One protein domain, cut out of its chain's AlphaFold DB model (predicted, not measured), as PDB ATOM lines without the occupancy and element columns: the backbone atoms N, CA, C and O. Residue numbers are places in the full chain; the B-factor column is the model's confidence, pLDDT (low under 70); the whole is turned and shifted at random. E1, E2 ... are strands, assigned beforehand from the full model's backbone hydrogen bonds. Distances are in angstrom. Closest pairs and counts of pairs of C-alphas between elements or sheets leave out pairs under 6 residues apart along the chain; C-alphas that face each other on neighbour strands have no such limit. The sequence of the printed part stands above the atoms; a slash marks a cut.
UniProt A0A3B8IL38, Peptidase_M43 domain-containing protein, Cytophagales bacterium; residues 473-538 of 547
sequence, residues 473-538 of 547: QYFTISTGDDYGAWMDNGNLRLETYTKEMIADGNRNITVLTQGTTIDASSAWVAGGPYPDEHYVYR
ATOM      1  N   GLN A 473      -2.889  27.112 -14.486       94.88
ATOM      2  CA  GLN A 473      -2.309  28.332 -13.944       94.88
ATOM      3  C   GLN A 473      -0.787  28.233 -13.957       94.88
ATOM      4  O   GLN A 473      -0.202  27.374 -13.303       94.88
ATOM      5  N   TYR A 474      -0.159  29.156 -14.678       93.50
ATOM      6  CA  TYR A 474       1.284  29.362 -14.663       93.50
ATOM      7  C   TYR A 474       1.714  30.108 -13.398       93.50
ATOM      8  O   TYR A 474       1.014  31.022 -12.951       93.50
ATOM      9  N   PHE A 475       2.881  29.753 -12.868       91.50
ATOM     10  CA  PHE A 475       3.558  30.521 -11.830       91.50
ATOM     11  C   PHE A 475       5.077  30.337 -11.916       91.50
ATOM     12  O   PHE A 475       5.570  29.384 -12.521       91.50
ATOM     13  N   THR A 476       5.807  31.255 -11.290       87.88
ATOM     14  CA  THR A 476       7.261  31.190 -11.126       87.88
ATOM     15  C   THR A 476       7.626  31.214  -9.654       87.88
ATOM     16  O   THR A 476       6.826  31.610  -8.805       87.88
ATOM     17  N   ILE A 477       8.857  30.809  -9.375       84.56
ATOM     18  CA  ILE A 477       9.531  31.084  -8.107       84.56
ATOM     19  C   ILE A 477      10.636  32.127  -8.333       84.56
ATOM     20  O   ILE A 477      11.020  32.426  -9.463       84.56
ATOM     21  N   SER A 478      11.161  32.679  -7.253       79.00
ATOM     22  CA  SER A 478      12.206  33.704  -7.180       79.00
ATOM     23  C   SER A 478      13.524  33.341  -7.871       79.00
ATOM     24  O   SER A 478      14.294  34.249  -8.177       79.00
ATOM     25  N   THR A 479      13.778  32.062  -8.178       77.44
ATOM     26  CA  THR A 479      14.914  31.631  -9.019       77.44
ATOM     27  C   THR A 479      14.693  31.876 -10.514       77.44
ATOM     28  O   THR A 479      15.624  31.719 -11.296       77.44
ATOM     29  N   GLY A 480      13.487  32.283 -10.923       76.69
ATOM     30  CA  GLY A 480      13.115  32.479 -12.326       76.69
ATOM     31  C   GLY A 480      12.658  31.201 -13.034       76.69
ATOM     32  O   GLY A 480      12.417  31.234 -14.236       76.69
ATOM     33  N   ASP A 481      12.521  30.090 -12.306       81.81
ATOM     34  CA  ASP A 481      12.053  28.817 -12.849       81.81
ATOM     35  C   ASP A 481      10.533  28.790 -13.074       81.81
ATOM     36  O   ASP A 481       9.747  29.187 -12.207       81.81
ATOM     37  N   ASP A 482      10.128  28.248 -14.226       89.19
ATOM     38  CA  ASP A 482       8.728  28.108 -14.640       89.19
ATOM     39  C   ASP A 482       8.059  26.834 -14.097       89.19
ATOM     40  O   ASP A 482       8.649  25.745 -14.141       89.19
ATOM     41  N   TYR A 483       6.794  26.966 -13.678       93.25
ATOM     42  CA  TYR A 483       5.919  25.882 -13.217       93.25
ATOM     43  C   TYR A 483       4.462  26.100 -13.657       93.25
ATOM     44  O   TYR A 483       4.064  27.189 -14.083       93.25
ATOM     45  N   GLY A 484       3.631  25.065 -13.509       94.38
ATOM     46  CA  GLY A 484       2.188  25.224 -13.672       94.38
ATOM     47  C   GLY A 484       1.338  24.262 -12.852       94.38
ATOM     48  O   GLY A 484       1.625  23.071 -12.760       94.38
ATOM     49  N   ALA A 485       0.256  24.778 -12.271       94.38
ATOM     50  CA  ALA A 485      -0.815  23.970 -11.708       94.38
ATOM     51  C   ALA A 485      -1.775  23.569 -12.830       94.38
ATOM     52  O   ALA A 485      -2.244  24.418 -13.593       94.38
ATOM     53  N   TRP A 486      -2.075  22.276 -12.929       93.88
ATOM     54  CA  TRP A 486      -2.835  21.742 -14.050       93.88
ATOM     55  C   TRP A 486      -3.899  20.741 -13.602       93.88
ATOM     56  O   TRP A 486      -3.607  19.780 -12.896       93.88
ATOM     57  N   MET A 487      -5.147  20.950 -14.014       94.12
ATOM     58  CA  MET A 487      -6.258  20.032 -13.787       94.12
ATOM     59  C   MET A 487      -6.588  19.287 -15.079       94.12
ATOM     60  O   MET A 487      -7.018  19.888 -16.065       94.12
ATOM     61  N   ASP A 488      -6.462  17.961 -15.043       92.31
ATOM     62  CA  ASP A 488      -6.761  17.082 -16.172       92.31
ATOM     63  C   ASP A 488      -7.526  15.839 -15.740       92.31
ATOM     64  O   ASP A 488      -7.054  15.055 -14.914       92.31
ATOM     65  N   ASN A 489      -8.708  15.633 -16.327       89.44
ATOM     66  CA  ASN A 489      -9.547  14.454 -16.093       89.44
ATOM     67  C   ASN A 489      -9.764  14.131 -14.596       89.44
ATOM     68  O   ASN A 489      -9.811  12.966 -14.199       89.44
ATOM     69  N   GLY A 490      -9.893  15.168 -13.759       89.19
ATOM     70  CA  GLY A 490     -10.071  15.044 -12.306       89.19
ATOM     71  C   GLY A 490      -8.780  14.811 -11.511       89.19
ATOM     72  O   GLY A 490      -8.853  14.511 -10.319       89.19
ATOM     73  N   ASN A 491      -7.618  14.940 -12.151       93.69
ATOM     74  CA  ASN A 491      -6.305  14.862 -11.524       93.69
ATOM     75  C   ASN A 491      -5.700  16.264 -11.429       93.69
ATOM     76  O   ASN A 491      -5.584  16.945 -12.447       93.69
ATOM     77  N   LEU A 492      -5.278  16.661 -10.230       94.31
ATOM     78  CA  LEU A 492      -4.467  17.855 -10.027       94.31
ATOM     79  C   LEU A 492      -2.993  17.478 -10.173       94.31
ATOM     80  O   LEU A 492      -2.489  16.584  -9.481       94.31
ATOM     81  N   ARG A 493      -2.314  18.168 -11.073       94.50
ATOM     82  CA  ARG A 493      -0.931  17.940 -11.467       94.50
ATOM     83  C   ARG A 493      -0.103  19.202 -11.274       94.50
ATOM     84  O   ARG A 493      -0.638  20.311 -11.265       94.50
ATOM     85  N   LEU A 494       1.200  18.997 -11.149       94.62
ATOM     86  CA  LEU A 494       2.214  20.038 -11.171       94.62
ATOM     87  C   LEU A 494       3.115  19.804 -12.389       94.62
ATOM     88  O   LEU A 494       3.779  18.771 -12.480       94.62
ATOM     89  N   GLU A 495       3.113  20.759 -13.313       94.25
ATOM     90  CA  GLU A 495       4.050  20.833 -14.431       94.25
ATOM     91  C   GLU A 495       5.349  21.481 -13.957       94.25
ATOM     92  O   GLU A 495       5.349  22.535 -13.316       94.25
ATOM     93  N   THR A 496       6.455  20.824 -14.281       92.69
ATOM     94  CA  THR A 496       7.804  21.183 -13.842       92.69
ATOM     95  C   THR A 496       8.765  21.367 -15.016       92.69
ATOM     96  O   THR A 496       9.908  21.776 -14.810       92.69
ATOM     97  N   TYR A 497       8.326  21.115 -16.254       87.19
ATOM     98  CA  TYR A 497       9.108  21.238 -17.485       87.19
ATOM     99  C   TYR A 497      10.429  20.470 -17.403       87.19
ATOM    100  O   TYR A 497      11.502  21.032 -17.600       87.19
ATOM    101  N   THR A 498      10.337  19.170 -17.104       88.44
ATOM    102  CA  THR A 498      11.444  18.201 -16.915       88.44
ATOM    103  C   THR A 498      12.190  18.248 -15.582       88.44
ATOM    104  O   THR A 498      12.928  17.306 -15.289       88.44
ATOM    105  N   LYS A 499      11.959  19.259 -14.733       90.75
ATOM    106  CA  LYS A 499      12.608  19.336 -13.414       90.75
ATOM    107  C   LYS A 499      12.185  18.160 -12.520       90.75
ATOM    108  O   LYS A 499      11.082  17.615 -12.639       90.75
ATOM    109  N   GLU A 500      13.084  17.728 -11.641       92.69
ATOM    110  CA  GLU A 500      12.851  16.581 -10.761       92.69
ATOM    111  C   GLU A 500      12.052  16.964  -9.512       92.69
ATOM    112  O   GLU A 500      12.218  18.043  -8.950       92.69
ATOM    113  N   MET A 501      11.202  16.045  -9.046       93.75
ATOM    114  CA  MET A 501      10.456  16.170  -7.789       93.75
ATOM    115  C   MET A 501      10.620  14.904  -6.955       93.75
ATOM    116  O   MET A 501      10.726  13.809  -7.506       93.75
ATOM    117  N   ILE A 502      10.560  15.031  -5.626       96.00
ATOM    118  CA  ILE A 502      10.499  13.863  -4.741       96.00
ATOM    119  C   ILE A 502       9.119  13.223  -4.874       96.00
ATOM    120  O   ILE A 502       8.120  13.726  -4.355       96.00
ATOM    121  N   ALA A 503       9.057  12.095  -5.567       96.38
ATOM    122  CA  ALA A 503       7.821  11.416  -5.916       96.38
ATOM    123  C   ALA A 503       8.000   9.895  -5.882       96.38
ATOM    124  O   ALA A 503       9.113   9.372  -5.919       96.38
ATOM    125  N   ASP A 504       6.894   9.159  -5.817       94.50
ATOM    126  CA  ASP A 504       6.952   7.715  -6.041       94.50
ATOM    127  C   ASP A 504       7.225   7.382  -7.522       94.50
ATOM    128  O   ASP A 504       7.164   8.239  -8.406       94.50
ATOM    129  N   GLY A 505       7.471   6.103  -7.826       91.19
ATOM    130  CA  GLY A 505       7.711   5.643  -9.202       91.19
ATOM    131  C   GLY A 505       6.541   5.860 -10.178       91.19
ATOM    132  O   GLY A 505       6.699   5.605 -11.367       91.19
ATOM    133  N   ASN A 506       5.381   6.330  -9.704       93.38
ATOM    134  CA  ASN A 506       4.224   6.701 -10.520       93.38
ATOM    135  C   ASN A 506       4.032   8.229 -10.611       93.38
ATOM    136  O   ASN A 506       2.944   8.670 -11.004       93.38
ATOM    137  N   ARG A 507       5.048   9.019 -10.228       94.94
ATOM    138  CA  ARG A 507       5.054  10.490 -10.159       94.94
ATOM    139  C   ARG A 507       4.032  11.100  -9.192       94.94
ATOM    140  O   ARG A 507       3.637  12.249  -9.367       94.94
ATOM    141  N   ASN A 508       3.593  10.375  -8.162       96.56
ATOM    142  CA  ASN A 508       2.820  10.986  -7.079       96.56
ATOM    143  C   ASN A 508       3.767  11.794  -6.177       96.56
ATOM    144  O   ASN A 508       4.651  11.205  -5.552       96.56
ATOM    145  N   ILE A 509       3.597  13.118  -6.108       96.44
ATOM    146  CA  ILE A 509       4.496  14.017  -5.359       96.44
ATOM    147  C   ILE A 509       4.414  13.691  -3.881       96.44
ATOM    148  O   ILE A 509       3.340  13.808  -3.302       96.44
ATOM    149  N   THR A 510       5.525  13.347  -3.249       95.56
ATOM    150  CA  THR A 510       5.556  12.940  -1.841       95.56
ATOM    151  C   THR A 510       5.245  14.125  -0.925       95.56
ATOM    152  O   THR A 510       5.885  15.168  -1.021       95.56
ATOM    153  N   VAL A 511       4.296  13.961   0.004       92.62
ATOM    154  CA  VAL A 511       4.082  14.931   1.092       92.62
ATOM    155  C   VAL A 511       5.226  14.789   2.096       92.62
ATOM    156  O   VAL A 511       5.364  13.748   2.742       92.62
ATOM    157  N   LEU A 512       6.049  15.826   2.231       90.44
ATOM    158  CA  LEU A 512       7.187  15.833   3.146       90.44
ATOM    159  C   LEU A 512       6.789  16.499   4.465       90.44
ATOM    160  O   LEU A 512       6.335  17.639   4.492       90.44
ATOM    161  N   THR A 513       6.972  15.799   5.583       88.94
ATOM    162  CA  THR A 513       6.796  16.388   6.915       88.94
ATOM    163  C   THR A 513       7.960  17.311   7.270       88.94
ATOM    164  O   THR A 513       9.093  17.095   6.839       88.94
ATOM    165  N   GLN A 514       7.711  18.315   8.113       83.94
ATOM    166  CA  GLN A 514       8.772  19.184   8.624       83.94
ATOM    167  C   GLN A 514       9.903  18.358   9.261       83.94
ATOM    168  O   GLN A 514       9.657  17.492  10.101       83.94
ATOM    169  N   GLY A 515      11.146  18.652   8.871       84.38
ATOM    170  CA  GLY A 515      12.338  17.941   9.340       84.38
ATOM    171  C   GLY A 515      12.739  16.731   8.492       84.38
ATOM    172  O   GLY A 515      13.761  16.113   8.792       84.38
ATOM    173  N   THR A 516      11.995  16.398   7.431       89.25
ATOM    174  CA  THR A 516      12.450  15.415   6.439       89.25
ATOM    175  C   THR A 516      13.744  15.900   5.786       89.25
ATOM    176  O   THR A 516      13.812  17.016   5.277       89.25
ATOM    177  N   THR A 517      14.779  15.060   5.816       87.00
ATOM    178  CA  THR A 517      16.033  15.325   5.101       87.00
ATOM    179  C   THR A 517      15.800  15.156   3.603       87.00
ATOM    180  O   THR A 517      15.256  14.138   3.181       87.00
ATOM    181  N   ILE A 518      16.201  16.162   2.828       87.19
ATOM    182  CA  ILE A 518      16.184  16.152   1.366       87.19
ATOM    183  C   ILE A 518      17.638  16.157   0.905       87.19
ATOM    184  O   ILE A 518      18.396  17.061   1.252       87.19
ATOM    185  N   ASP A 519      18.029  15.133   0.158       84.38
ATOM    186  CA  ASP A 519      19.381  14.962  -0.372       84.38
ATOM    187  C   ASP A 519      19.367  14.115  -1.658       84.38
ATOM    188  O   ASP A 519      18.309  13.697  -2.137       84.38
ATOM    189  N   ALA A 520      20.544  13.831  -2.220       83.44
ATOM    190  CA  ALA A 520      20.695  13.043  -3.446       83.44
ATOM    191  C   ALA A 520      20.154  11.598  -3.353       83.44
ATOM    192  O   ALA A 520      19.987  10.948  -4.380       83.44
ATOM    193  N   SER A 521      19.883  11.076  -2.150       88.75
ATOM    194  CA  SER A 521      19.285   9.748  -1.944       88.75
ATOM    195  C   SER A 521      17.752   9.762  -1.908       88.75
ATOM    196  O   SER A 521      17.125   8.701  -1.844       88.75
ATOM    197  N   SER A 522      17.139  10.949  -1.955       94.06
ATOM    198  CA  SER A 522      15.685  11.097  -2.032       94.06
ATOM    199  C   SER A 522      15.141  10.518  -3.342       94.06
ATOM    200  O   SER A 522      15.863  10.358  -4.324       94.06
ATOM    201  N   ALA A 523      13.850  10.181  -3.359       95.12
ATOM    202  CA  ALA A 523      13.190   9.587  -4.520       95.12
ATOM    203  C   ALA A 523      12.908  10.637  -5.612       95.12
ATOM    204  O   ALA A 523      11.757  10.987  -5.862       95.12
ATOM    205  N   TRP A 524      13.964  11.175  -6.219       94.56
ATOM    206  CA  TRP A 524      13.881  12.136  -7.314       94.56
ATOM    207  C   TRP A 524      13.331  11.469  -8.572       94.56
ATOM    208  O   TRP A 524      13.795  10.410  -8.996       94.56
ATOM    209  N   VAL A 525      12.311  12.086  -9.159       96.44
ATOM    210  CA  VAL A 525      11.688  11.631 -10.400       96.44
ATOM    211  C   VAL A 525      11.541  12.825 -11.329       96.44
ATOM    212  O   VAL A 525      10.862  13.792 -10.979       96.44
ATOM    213  N   ALA A 526      12.145  12.751 -12.513       92.75
ATOM    214  CA  ALA A 526      12.024  13.773 -13.548       92.75
ATOM    215  C   ALA A 526      10.584  13.909 -14.068       92.75
ATOM    216  O   ALA A 526       9.870  12.914 -14.277       92.75
ATOM    217  N   GLY A 527      10.170  15.157 -14.284       89.19
ATOM    218  CA  GLY A 527       8.953  15.487 -15.020       89.19
ATOM    219  C   GLY A 527       9.143  15.322 -16.528       89.19
ATOM    220  O   GLY A 527      10.197  14.907 -17.012       89.19
ATOM    221  N   GLY A 528       8.124  15.682 -17.291       87.50
ATOM    222  CA  GLY A 528       8.164  15.652 -18.743       87.50
ATOM    223  C   GLY A 528       6.862  16.168 -19.342       87.50
ATOM    224  O   GLY A 528       5.916  16.421 -18.600       87.50
ATOM    225  N   PRO A 529       6.803  16.315 -20.674       84.94
ATOM    226  CA  PRO A 529       5.583  16.729 -21.353       84.94
ATOM    227  C   PRO A 529       4.454  15.718 -21.122       84.94
ATOM    228  O   PRO A 529       4.712  14.535 -20.907       84.94
ATOM    229  N   TYR A 530       3.202  16.154 -21.253       84.56
ATOM    230  CA  TYR A 530       2.027  15.289 -21.131       84.56
ATOM    231  C   TYR A 530       2.188  13.902 -21.777       84.56
ATOM    232  O   TYR A 530       2.495  13.823 -22.974       84.56
ATOM    233  N   PRO A 531       1.922  12.797 -21.041       87.31
ATOM    234  CA  PRO A 531       1.302  12.703 -19.706       87.31
ATOM    235  C   PRO A 531       2.286  12.579 -18.531       87.31
ATOM    236  O   PRO A 531       1.913  12.041 -17.478       87.31
ATOM    237  N   ASP A 532       3.533  13.006 -18.728       89.75
ATOM    238  CA  ASP A 532       4.655  12.734 -17.837       89.75
ATOM    239  C   ASP A 532       4.842  13.742 -16.684       89.75
ATOM    240  O   ASP A 532       5.900  13.780 -16.053       89.75
ATOM    241  N   GLU A 533       3.805  14.506 -16.346       93.69
ATOM    242  CA  GLU A 533       3.808  15.445 -15.224       93.69
ATOM    243  C   GLU A 533       3.614  14.748 -13.867       93.69
ATOM    244  O   GLU A 533       3.219  13.576 -13.766       93.69
ATOM    245  N   HIS A 534       3.858  15.494 -12.789       96.81
ATOM    246  CA  HIS A 534       3.698  15.005 -11.425       96.81
ATOM    247  C   HIS A 534       2.279  15.207 -10.894       96.81
ATOM    248  O   HIS A 534       1.602  16.174 -11.227       96.81
ATOM    249  N   TYR A 535       1.820  14.304 -10.028       95.81
ATOM    250  CA  TYR A 535       0.476  14.336  -9.452       95.81
ATOM    251  C   TYR A 535       0.497  14.875  -8.025       95.81
ATOM    252  O   TYR A 535       1.113  14.281  -7.137       95.81
ATOM    253  N   VAL A 536      -0.260  15.949  -7.795       94.50
ATOM    254  CA  VAL A 536      -0.610  16.444  -6.455       94.50
ATOM    255  C   VAL A 536      -1.813  15.657  -5.924       94.50
ATOM    256  O   VAL A 536      -1.831  15.234  -4.769       94.50
ATOM    257  N   TYR A 537      -2.803  15.388  -6.784       94.50
ATOM    258  CA  TYR A 537      -4.018  14.651  -6.434       94.50
ATOM    259  C   TYR A 537      -4.555  13.848  -7.625       94.50
ATOM    260  O   TYR A 537      -4.653  14.365  -8.735       94.50
ATOM    261  N   ARG A 538      -4.968  12.595  -7.401       94.06
ATOM    262  CA  ARG A 538      -5.719  11.785  -8.377       94.06
ATOM    263  C   ARG A 538      -6.493  10.656  -7.709       94.06
ATOM    264  O   ARG A 538      -6.308  10.356  -6.530       94.06
TER     265      ARG A 538
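What this domain is: This is residues 473 to 538 of the 547 residues of the protein "Peptidase_M43 domain-containing protein" of Cytophagales bacterium (UniProt A0A3B8IL38). With little regular structure, a twisted four-stranded sheet, in order E1, E2, E3, E6, has beside it a small hairpin, E4 and E5, joined by the long loop 503 to 523. The 66 printed residues hold six named strands, E1 to E6 along the chain, and no named helix: all strand, both sheets antiparallel. It is compact, radius of gyration of the C-alphas 12.0 A, spanning 32 by 27 by 20 A.

How they stand to each other: Begin at edge strand E1, residues 473 to 476; it forms a hairpin with E2, residues 482 to 488, where N 473 and O 485 are 2.9 A apart, within hydrogen-bond range. E3, residues 491 to 495, completes a meander, each strand the antiparallel neighbour of the one before; look for N 493 and O 486, 2.8 A. Next, E4, residues 500 to 502, pairs with E5, residues 524 to 526, at N 525 and O 501, 2.9 A. Edge strand E6, residues 534 to 537, is antiparallel to E3 at N 492 and O 537, 2.8 A.

Where its parts are: Find C-alpha 473, where E1 begins, at (-2.309, 28.332, -13.944); E2 runs 19.1 A from first to last C-alpha, and E6 ends at C-alpha 537 at (-4.018, 14.651, -6.434).

The domain as a whole: The farthest C-alphas, Asn 489 and Gly 515, are 33.7 A apart. The printed part has no cut, and no printed residue is under 70 in pLDDT.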